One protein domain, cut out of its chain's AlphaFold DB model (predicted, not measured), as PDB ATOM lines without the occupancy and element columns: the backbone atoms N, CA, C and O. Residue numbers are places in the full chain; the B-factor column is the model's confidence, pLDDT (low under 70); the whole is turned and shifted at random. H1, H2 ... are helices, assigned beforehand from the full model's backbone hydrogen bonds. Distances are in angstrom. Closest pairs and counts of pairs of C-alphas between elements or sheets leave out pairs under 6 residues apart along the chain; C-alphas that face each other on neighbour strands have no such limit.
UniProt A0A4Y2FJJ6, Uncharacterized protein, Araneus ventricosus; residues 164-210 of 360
ATOM      1  N   ASP A 164     -20.349-107.545 -11.799       92.94
ATOM      2  CA  ASP A 164     -19.028-107.306 -12.389       92.94
ATOM      3  C   ASP A 164     -19.132-106.430 -13.653       92.94
ATOM      4  O   ASP A 164     -18.338-105.508 -13.868       92.94
ATOM      5  N   LEU A 165     -20.179-106.637 -14.464       95.56
ATOM      6  CA  LEU A 165     -20.461-105.794 -15.629       95.56
ATOM      7  C   LEU A 165     -20.771-104.342 -15.231       95.56
ATOM      8  O   LEU A 165     -20.319-103.400 -15.891       95.56
ATOM      9  N   LYS A 166     -21.537-104.142 -14.153       95.94
ATOM     10  CA  LYS A 166     -21.888-102.806 -13.657       95.94
ATOM     11  C   LYS A 166     -20.656-102.065 -13.140       95.94
ATOM     12  O   LYS A 166     -20.507-100.876 -13.423       95.94
ATOM     13  N   GLU A 167     -19.765-102.763 -12.439       95.56
ATOM     14  CA  GLU A 167     -18.486-102.212 -11.989       95.56
ATOM     15  C   GLU A 167     -17.601-101.811 -13.179       95.56
ATOM     16  O   GLU A 167     -17.107-100.683 -13.242       95.56
ATOM     17  N   ALA A 168     -17.484-102.676 -14.193       94.81
ATOM     18  CA  ALA A 168     -16.732-102.374 -15.409       94.81
ATOM     19  C   ALA A 168     -17.277-101.140 -16.154       94.81
ATOM     20  O   ALA A 168     -16.506-100.314 -16.654       94.81
ATOM     21  N   MET A 169     -18.604-100.976 -16.207       94.94
ATOM     22  CA  MET A 169     -19.228 -99.796 -16.807       94.94
ATOM     23  C   MET A 169     -18.927 -98.505 -16.041       94.94
ATOM     24  O   MET A 169     -18.769 -97.457 -16.672       94.94
ATOM     25  N   GLU A 170     -18.843 -98.553 -14.712       96.25
ATOM     26  CA  GLU A 170     -18.510 -97.376 -13.906       96.25
ATOM     27  C   GLU A 170     -17.028 -97.002 -14.061       96.25
ATOM     28  O   GLU A 170     -16.717 -95.848 -14.366       96.25
ATOM     29  N   ASN A 171     -16.130 -97.992 -14.049       91.94
ATOM     30  CA  ASN A 171     -14.703 -97.798 -14.330       91.94
ATOM     31  C   ASN A 171     -14.463 -97.138 -15.705       91.94
ATOM     32  O   ASN A 171     -13.621 -96.249 -15.850       91.94
ATOM     33  N   LEU A 172     -15.242 -97.512 -16.729       91.94
ATOM     34  CA  LEU A 172     -15.168 -96.886 -18.055       91.94
ATOM     35  C   LEU A 172     -15.615 -95.417 -18.062       91.94
ATOM     36  O   LEU A 172     -15.064 -94.612 -18.822       91.94
ATOM     37  N   LYS A 173     -16.594 -95.037 -17.232       95.12
ATOM     38  CA  LYS A 173     -17.005 -93.631 -17.103       95.12
ATOM     39  C   LYS A 173     -15.908 -92.793 -16.465       95.12
ATOM     40  O   LYS A 173     -15.691 -91.669 -16.912       95.12
ATOM     41  N   ASP A 174     -15.200 -93.331 -15.482       89.88
ATOM     42  CA  ASP A 174     -14.118 -92.606 -14.819       89.88
ATOM     43  C   ASP A 174     -12.895 -92.442 -15.726       89.88
ATOM     44  O   ASP A 174     -12.356 -91.340 -15.824       89.88
ATOM     45  N   ILE A 175     -12.545 -93.459 -16.526       85.38
ATOM     46  CA  ILE A 175     -11.536 -93.311 -17.591       85.38
ATOM     47  C   ILE A 175     -11.958 -92.226 -18.591       85.38
ATOM     48  O   ILE A 175     -11.138 -91.407 -19.012       85.38
ATOM     49  N   ARG A 176     -13.241 -92.175 -18.968       90.19
ATOM     50  CA  ARG A 176     -13.760 -91.131 -19.862       90.19
ATOM     51  C   ARG A 176     -13.649 -89.733 -19.244       90.19
ATOM     52  O   ARG A 176     -13.289 -88.811 -19.975       90.19
ATOM     53  N   LYS A 177     -13.941 -89.565 -17.950       89.06
ATOM     54  CA  LYS A 177     -13.758 -88.286 -17.237       89.06
ATOM     55  C   LYS A 177     -12.283 -87.882 -17.215       89.06
ATOM     56  O   LYS A 177     -11.970 -86.769 -17.615       89.06
ATOM     57  N   LEU A 178     -11.384 -88.812 -16.889       82.69
ATOM     58  CA  LEU A 178      -9.940 -88.566 -16.893       82.69
ATOM     59  C   LEU A 178      -9.451 -88.115 -18.277       82.69
ATOM     60  O   LEU A 178      -8.703 -87.155 -18.404       82.69
ATOM     61  N   LEU A 179      -9.926 -88.749 -19.352       81.88
ATOM     62  CA  LEU A 179      -9.600 -88.328 -20.719       81.88
ATOM     63  C   LEU A 179     -10.173 -86.945 -21.075       81.88
ATOM     64  O   LEU A 179      -9.563 -86.228 -21.870       81.88
ATOM     65  N   GLN A 180     -11.314 -86.553 -20.501       86.88
ATOM     66  CA  GLN A 180     -11.876 -85.208 -20.666       86.88
ATOM     67  C   GLN A 180     -11.090 -84.127 -19.917       86.88
ATOM     68  O   GLN A 180     -11.116 -82.982 -20.361       86.88
ATOM     69  N   GLU A 181     -10.374 -84.467 -18.844       88.19
ATOM     70  CA  GLU A 181      -9.515 -83.525 -18.108       88.19
ATOM     71  C   GLU A 181      -8.252 -83.137 -18.890       88.19
ATOM     72  O   GLU A 181      -7.679 -82.072 -18.659       88.19
ATOM     73  N   PHE A 182      -7.852 -83.942 -19.880       88.25
ATOM     74  CA  PHE A 182      -6.642 -83.709 -20.674       88.25
ATOM     75  C   PHE A 182      -6.921 -83.515 -22.178       88.25
ATOM     76  O   PHE A 182      -6.327 -84.212 -23.013       88.25
ATOM     77  N   PRO A 183      -7.767 -82.539 -22.580       88.19
ATOM     78  CA  PRO A 183      -8.092 -82.312 -23.990       88.19
ATOM     79  C   PRO A 183      -6.840 -81.945 -24.803       88.19
ATOM     80  O   PRO A 183      -6.677 -82.383 -25.944       88.19
ATOM     81  N   THR A 184      -5.904 -81.221 -24.186       89.25
ATOM     82  CA  THR A 184      -4.615 -80.840 -24.776       89.25
ATOM     83  C   THR A 184      -3.764 -82.059 -25.136       89.25
ATOM     84  O   THR A 184      -3.168 -82.098 -26.211       89.25
ATOM     85  N   THR A 185      -3.753 -83.092 -24.289       87.44
ATOM     86  CA  THR A 185      -2.987 -84.326 -24.523       87.44
ATOM     87  C   THR A 185      -3.568 -85.128 -25.687       87.44
ATOM     88  O   THR A 185      -2.825 -85.662 -26.516       87.44
ATOM     89  N   ILE A 186      -4.899 -85.160 -25.812       90.25
ATOM     90  CA  ILE A 186      -5.578 -85.824 -26.930       90.25
ATOM     91  C   ILE A 186      -5.255 -85.115 -28.251       90.25
ATOM     92  O   ILE A 186      -4.873 -85.781 -29.218       90.25
ATOM     93  N   GLU A 187      -5.346 -83.784 -28.308       93.69
ATOM     94  CA  GLU A 187      -5.003 -83.021 -29.515       93.69
ATOM     95  C   GLU A 187      -3.516 -83.141 -29.874       93.69
ATOM     96  O   GLU A 187      -3.172 -83.389 -31.034       93.69
ATOM     97  N   ALA A 188      -2.627 -83.099 -28.879       94.31
ATOM     98  CA  ALA A 188      -1.202 -83.341 -29.074       94.31
ATOM     99  C   ALA A 188      -0.942 -84.725 -29.688       94.31
ATOM    100  O   ALA A 188      -0.176 -84.838 -30.645       94.31
ATOM    101  N   SER A 189      -1.637 -85.773 -29.231       91.94
ATOM    102  CA  SER A 189      -1.502 -87.123 -29.798       91.94
ATOM    103  C   SER A 189      -1.879 -87.184 -31.288       91.94
ATOM    104  O   SER A 189      -1.202 -87.849 -32.080       91.94
ATOM    105  N   LYS A 190      -2.918 -86.445 -31.705       96.31
ATOM    106  CA  LYS A 190      -3.332 -86.351 -33.114       96.31
ATOM    107  C   LYS A 190      -2.280 -85.622 -33.947       96.31
ATOM    108  O   LYS A 190      -1.990 -86.048 -35.065       96.31
ATOM    109  N   LEU A 191      -1.694 -84.552 -33.412       96.75
ATOM    110  CA  LEU A 191      -0.627 -83.800 -34.076       96.75
ATOM    111  C   LEU A 191       0.665 -84.627 -34.191       96.75
ATOM    112  O   LEU A 191       1.279 -84.645 -35.259       96.75
ATOM    113  N   ILE A 192       1.029 -85.402 -33.164       96.94
ATOM    114  CA  ILE A 192       2.197 -86.304 -33.179       96.94
ATOM    115  C   ILE A 192       2.081 -87.352 -34.294       96.94
ATOM    116  O   ILE A 192       3.078 -87.659 -34.950       96.94
ATOM    117  N   LYS A 193       0.876 -87.887 -34.542       95.81
ATOM    118  CA  LYS A 193       0.630 -88.843 -35.639       95.81
ATOM    119  C   LYS A 193       0.805 -88.215 -37.026       95.81
ATOM    120  O   LYS A 193       1.186 -88.917 -37.958       95.81
ATOM    121  N   LYS A 194       0.545 -86.911 -37.167       97.25
ATOM    122  CA  LYS A 194       0.691 -86.168 -38.433       97.25
ATOM    123  C   LYS A 194       2.128 -85.702 -38.689       97.25
ATOM    124  O   LYS A 194       2.531 -85.584 -39.845       97.25
ATOM    125  N   ALA A 195       2.897 -85.453 -37.633       97.25
ATOM    126  CA  ALA A 195       4.276 -84.992 -37.726       97.25
ATOM    127  C   ALA A 195       5.199 -86.065 -38.331       97.25
ATOM    128  O   ALA A 195       5.288 -87.195 -37.839       97.25
ATOM    129  N   LYS A 196       5.937 -85.704 -39.387       96.12
ATOM    130  CA  LYS A 196       6.888 -86.615 -40.057       96.12
ATOM    131  C   LYS A 196       8.264 -86.598 -39.396       96.12
ATOM    132  O   LYS A 196       8.956 -87.612 -39.376       96.12
ATOM    133  N   LYS A 197       8.671 -85.447 -38.855       97.75
ATOM    134  CA  LYS A 197      10.012 -85.244 -38.294       97.75
ATOM    135  C   LYS A 197      10.025 -85.503 -36.789       97.75
ATOM    136  O   LYS A 197       9.115 -85.104 -36.069       97.75
ATOM    137  N   LYS A 198      11.111 -86.105 -36.293       93.69
ATOM    138  CA  LYS A 198      11.309 -86.377 -34.857       93.69
ATOM    139  C   LYS A 198      11.276 -85.095 -34.011       93.69
ATOM    140  O   LYS A 198      10.650 -85.082 -32.959       93.69
ATOM    141  N   GLN A 199      11.886 -84.012 -34.497       94.88
ATOM    142  CA  GLN A 199      11.915 -82.713 -33.807       94.88
ATOM    143  C   GLN A 199      10.518 -82.096 -33.641       94.88
ATOM    144  O   GLN A 199      10.209 -81.551 -32.588       94.88
ATOM    145  N   GLU A 200       9.658 -82.237 -34.649       96.25
ATOM    146  CA  GLU A 200       8.280 -81.735 -34.615       96.25
ATOM    147  C   GLU A 200       7.444 -82.491 -33.571       96.25
ATOM    148  O   GLU A 200       6.742 -81.872 -32.778       96.25
ATOM    149  N   LYS A 201       7.605 -83.821 -33.486       96.88
ATOM    150  CA  LYS A 201       6.970 -84.640 -32.438       96.88
ATOM    151  C   LYS A 201       7.395 -84.211 -31.033       96.88
ATOM    152  O   LYS A 201       6.546 -84.095 -30.159       96.88
ATOM    153  N   ILE A 202       8.690 -83.951 -30.829       93.31
ATOM    154  CA  ILE A 202       9.224 -83.492 -29.537       93.31
ATOM    155  C   ILE A 202       8.632 -82.129 -29.161       93.31
ATOM    156  O   ILE A 202       8.179 -81.957 -28.034       93.31
ATOM    157  N   LEU A 203       8.572 -81.183 -30.102       95.25
ATOM    158  CA  LEU A 203       8.014 -79.853 -29.845       95.25
ATOM    159  C   LEU A 203       6.523 -79.908 -29.469       95.25
ATOM    160  O   LEU A 203       6.096 -79.204 -28.557       95.25
ATOM    161  N   ILE A 204       5.744 -80.777 -30.125       95.88
ATOM    162  CA  ILE A 204       4.329 -80.993 -29.790       95.88
ATOM    163  C   ILE A 204       4.178 -81.539 -28.360       95.88
ATOM    164  O   ILE A 204       3.305 -81.077 -27.630       95.88
ATOM    165  N   ILE A 205       5.032 -82.482 -27.947       94.00
ATOM    166  CA  ILE A 205       5.013 -83.050 -26.587       94.00
ATOM    167  C   ILE A 205       5.359 -81.981 -25.545       94.00
ATOM    168  O   ILE A 205       4.653 -81.853 -24.549       94.00
ATOM    169  N   ILE A 206       6.405 -81.185 -25.786       92.88
ATOM    170  CA  ILE A 206       6.828 -80.118 -24.866       92.88
ATOM    171  C   ILE A 206       5.707 -79.090 -24.676       92.88
ATOM    172  O   ILE A 206       5.377 -78.757 -23.542       92.88
ATOM    173  N   ASN A 207       5.069 -78.647 -25.764       92.06
ATOM    174  CA  ASN A 207       3.963 -77.688 -25.696       92.06
ATOM    175  C   ASN A 207       2.714 -78.247 -24.994       92.06
ATOM    176  O   ASN A 207       1.917 -77.473 -24.473       92.06
ATOM    177  N   ALA A 208       2.520 -79.568 -24.998       92.88
ATOM    178  CA  ALA A 208       1.395 -80.213 -24.324       92.88
ATOM    179  C   ALA A 208       1.649 -80.442 -22.826       92.88
ATOM    180  O   ALA A 208       0.714 -80.347 -22.034       92.88
ATOM    181  N   LEU A 209       2.894 -80.754 -22.444       87.19
ATOM    182  CA  LEU A 209       3.278 -81.077 -21.065       87.19
ATOM    183  C   LEU A 209       3.642 -79.857 -20.225       87.19
ATOM    184  O   LEU A 209       3.517 -79.911 -19.006       87.19
ATOM    185  N   ILE A 210       4.110 -78.779 -20.855       86.94
ATOM    186  CA  ILE A 210       4.413 -77.522 -20.177       86.94
ATOM    187  C   ILE A 210       3.267 -76.564 -20.496       86.94
ATOM    188  O   ILE A 210       3.364 -75.816 -21.475       86.94
TER     189      ILE A 210
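What this domain is: This is residues 164 to 210 of the 360 residues of an uncharacterized protein of Araneus ventricosus (UniProt A0A4Y2FJJ6). What shape do these atoms make? One long helix, H1, sticks out as an arm, and after its last residue, Glu 181, the backbone turns a corner into a helical hairpin, H2 and H3 side by side. H1 and the hairpin together make an L, with no helix packed along the arm. What is it built of? The printed part has 47 residues with three named helices in the order H1, H2, H3 and no named strand, and its class is all helix. How compact is it? It is extended, a rod with a radius of gyration of the C-alphas of 14.8 A and spans of 45 by 20 by 10 A, and the arm H1 makes much of that length.

How they stand to each other: What does H1, residues 164 to 181, meet? It touches no helix and stands free over residues 164 to 181. It is close to H2, residues 183 to 194, but not clearly touching: the closest C-alphas, of Leu 179 and Ile 186, are 7.8 A apart, and the lines are about perpendicular at 81 degrees. How does H2 stand to H3, residues 198 to 209? They form a helical hairpin and touch, the closest C-alphas being those of Ile 192 and Lys 201 at 5.1 A, with a shallow tilt of 4 degrees, opposite ways. H1 and H3 are apart. What do the backbones show? In H1, H2 and H3 every O i to N i+4 pair is within hydrogen-bond range.

Where its parts are: Where does H1 run? It begins at C-alpha 164 at (-19.028, -107.306, -12.389) and is 26.2 A long from first to last C-alpha. Where are the hairpin's helices? H2 begins at C-alpha 183 at (-8.092, -82.312, -23.990) and is 17.3 A long; H3 is 16.8 A long and ends at C-alpha 209 at (3.278, -81.077, -21.065).

The domain as a whole: How large is it? The two C-alphas farthest apart, those of Asp 164 and Gln 199, are 45.0 A apart. Are there cuts or long links? The printed part has no cut, and the links H1 to H2 and H2 to H3 are tight. Where is confidence low? The mean pLDDT of the printed part is 92.5, and no printed residue is under 70.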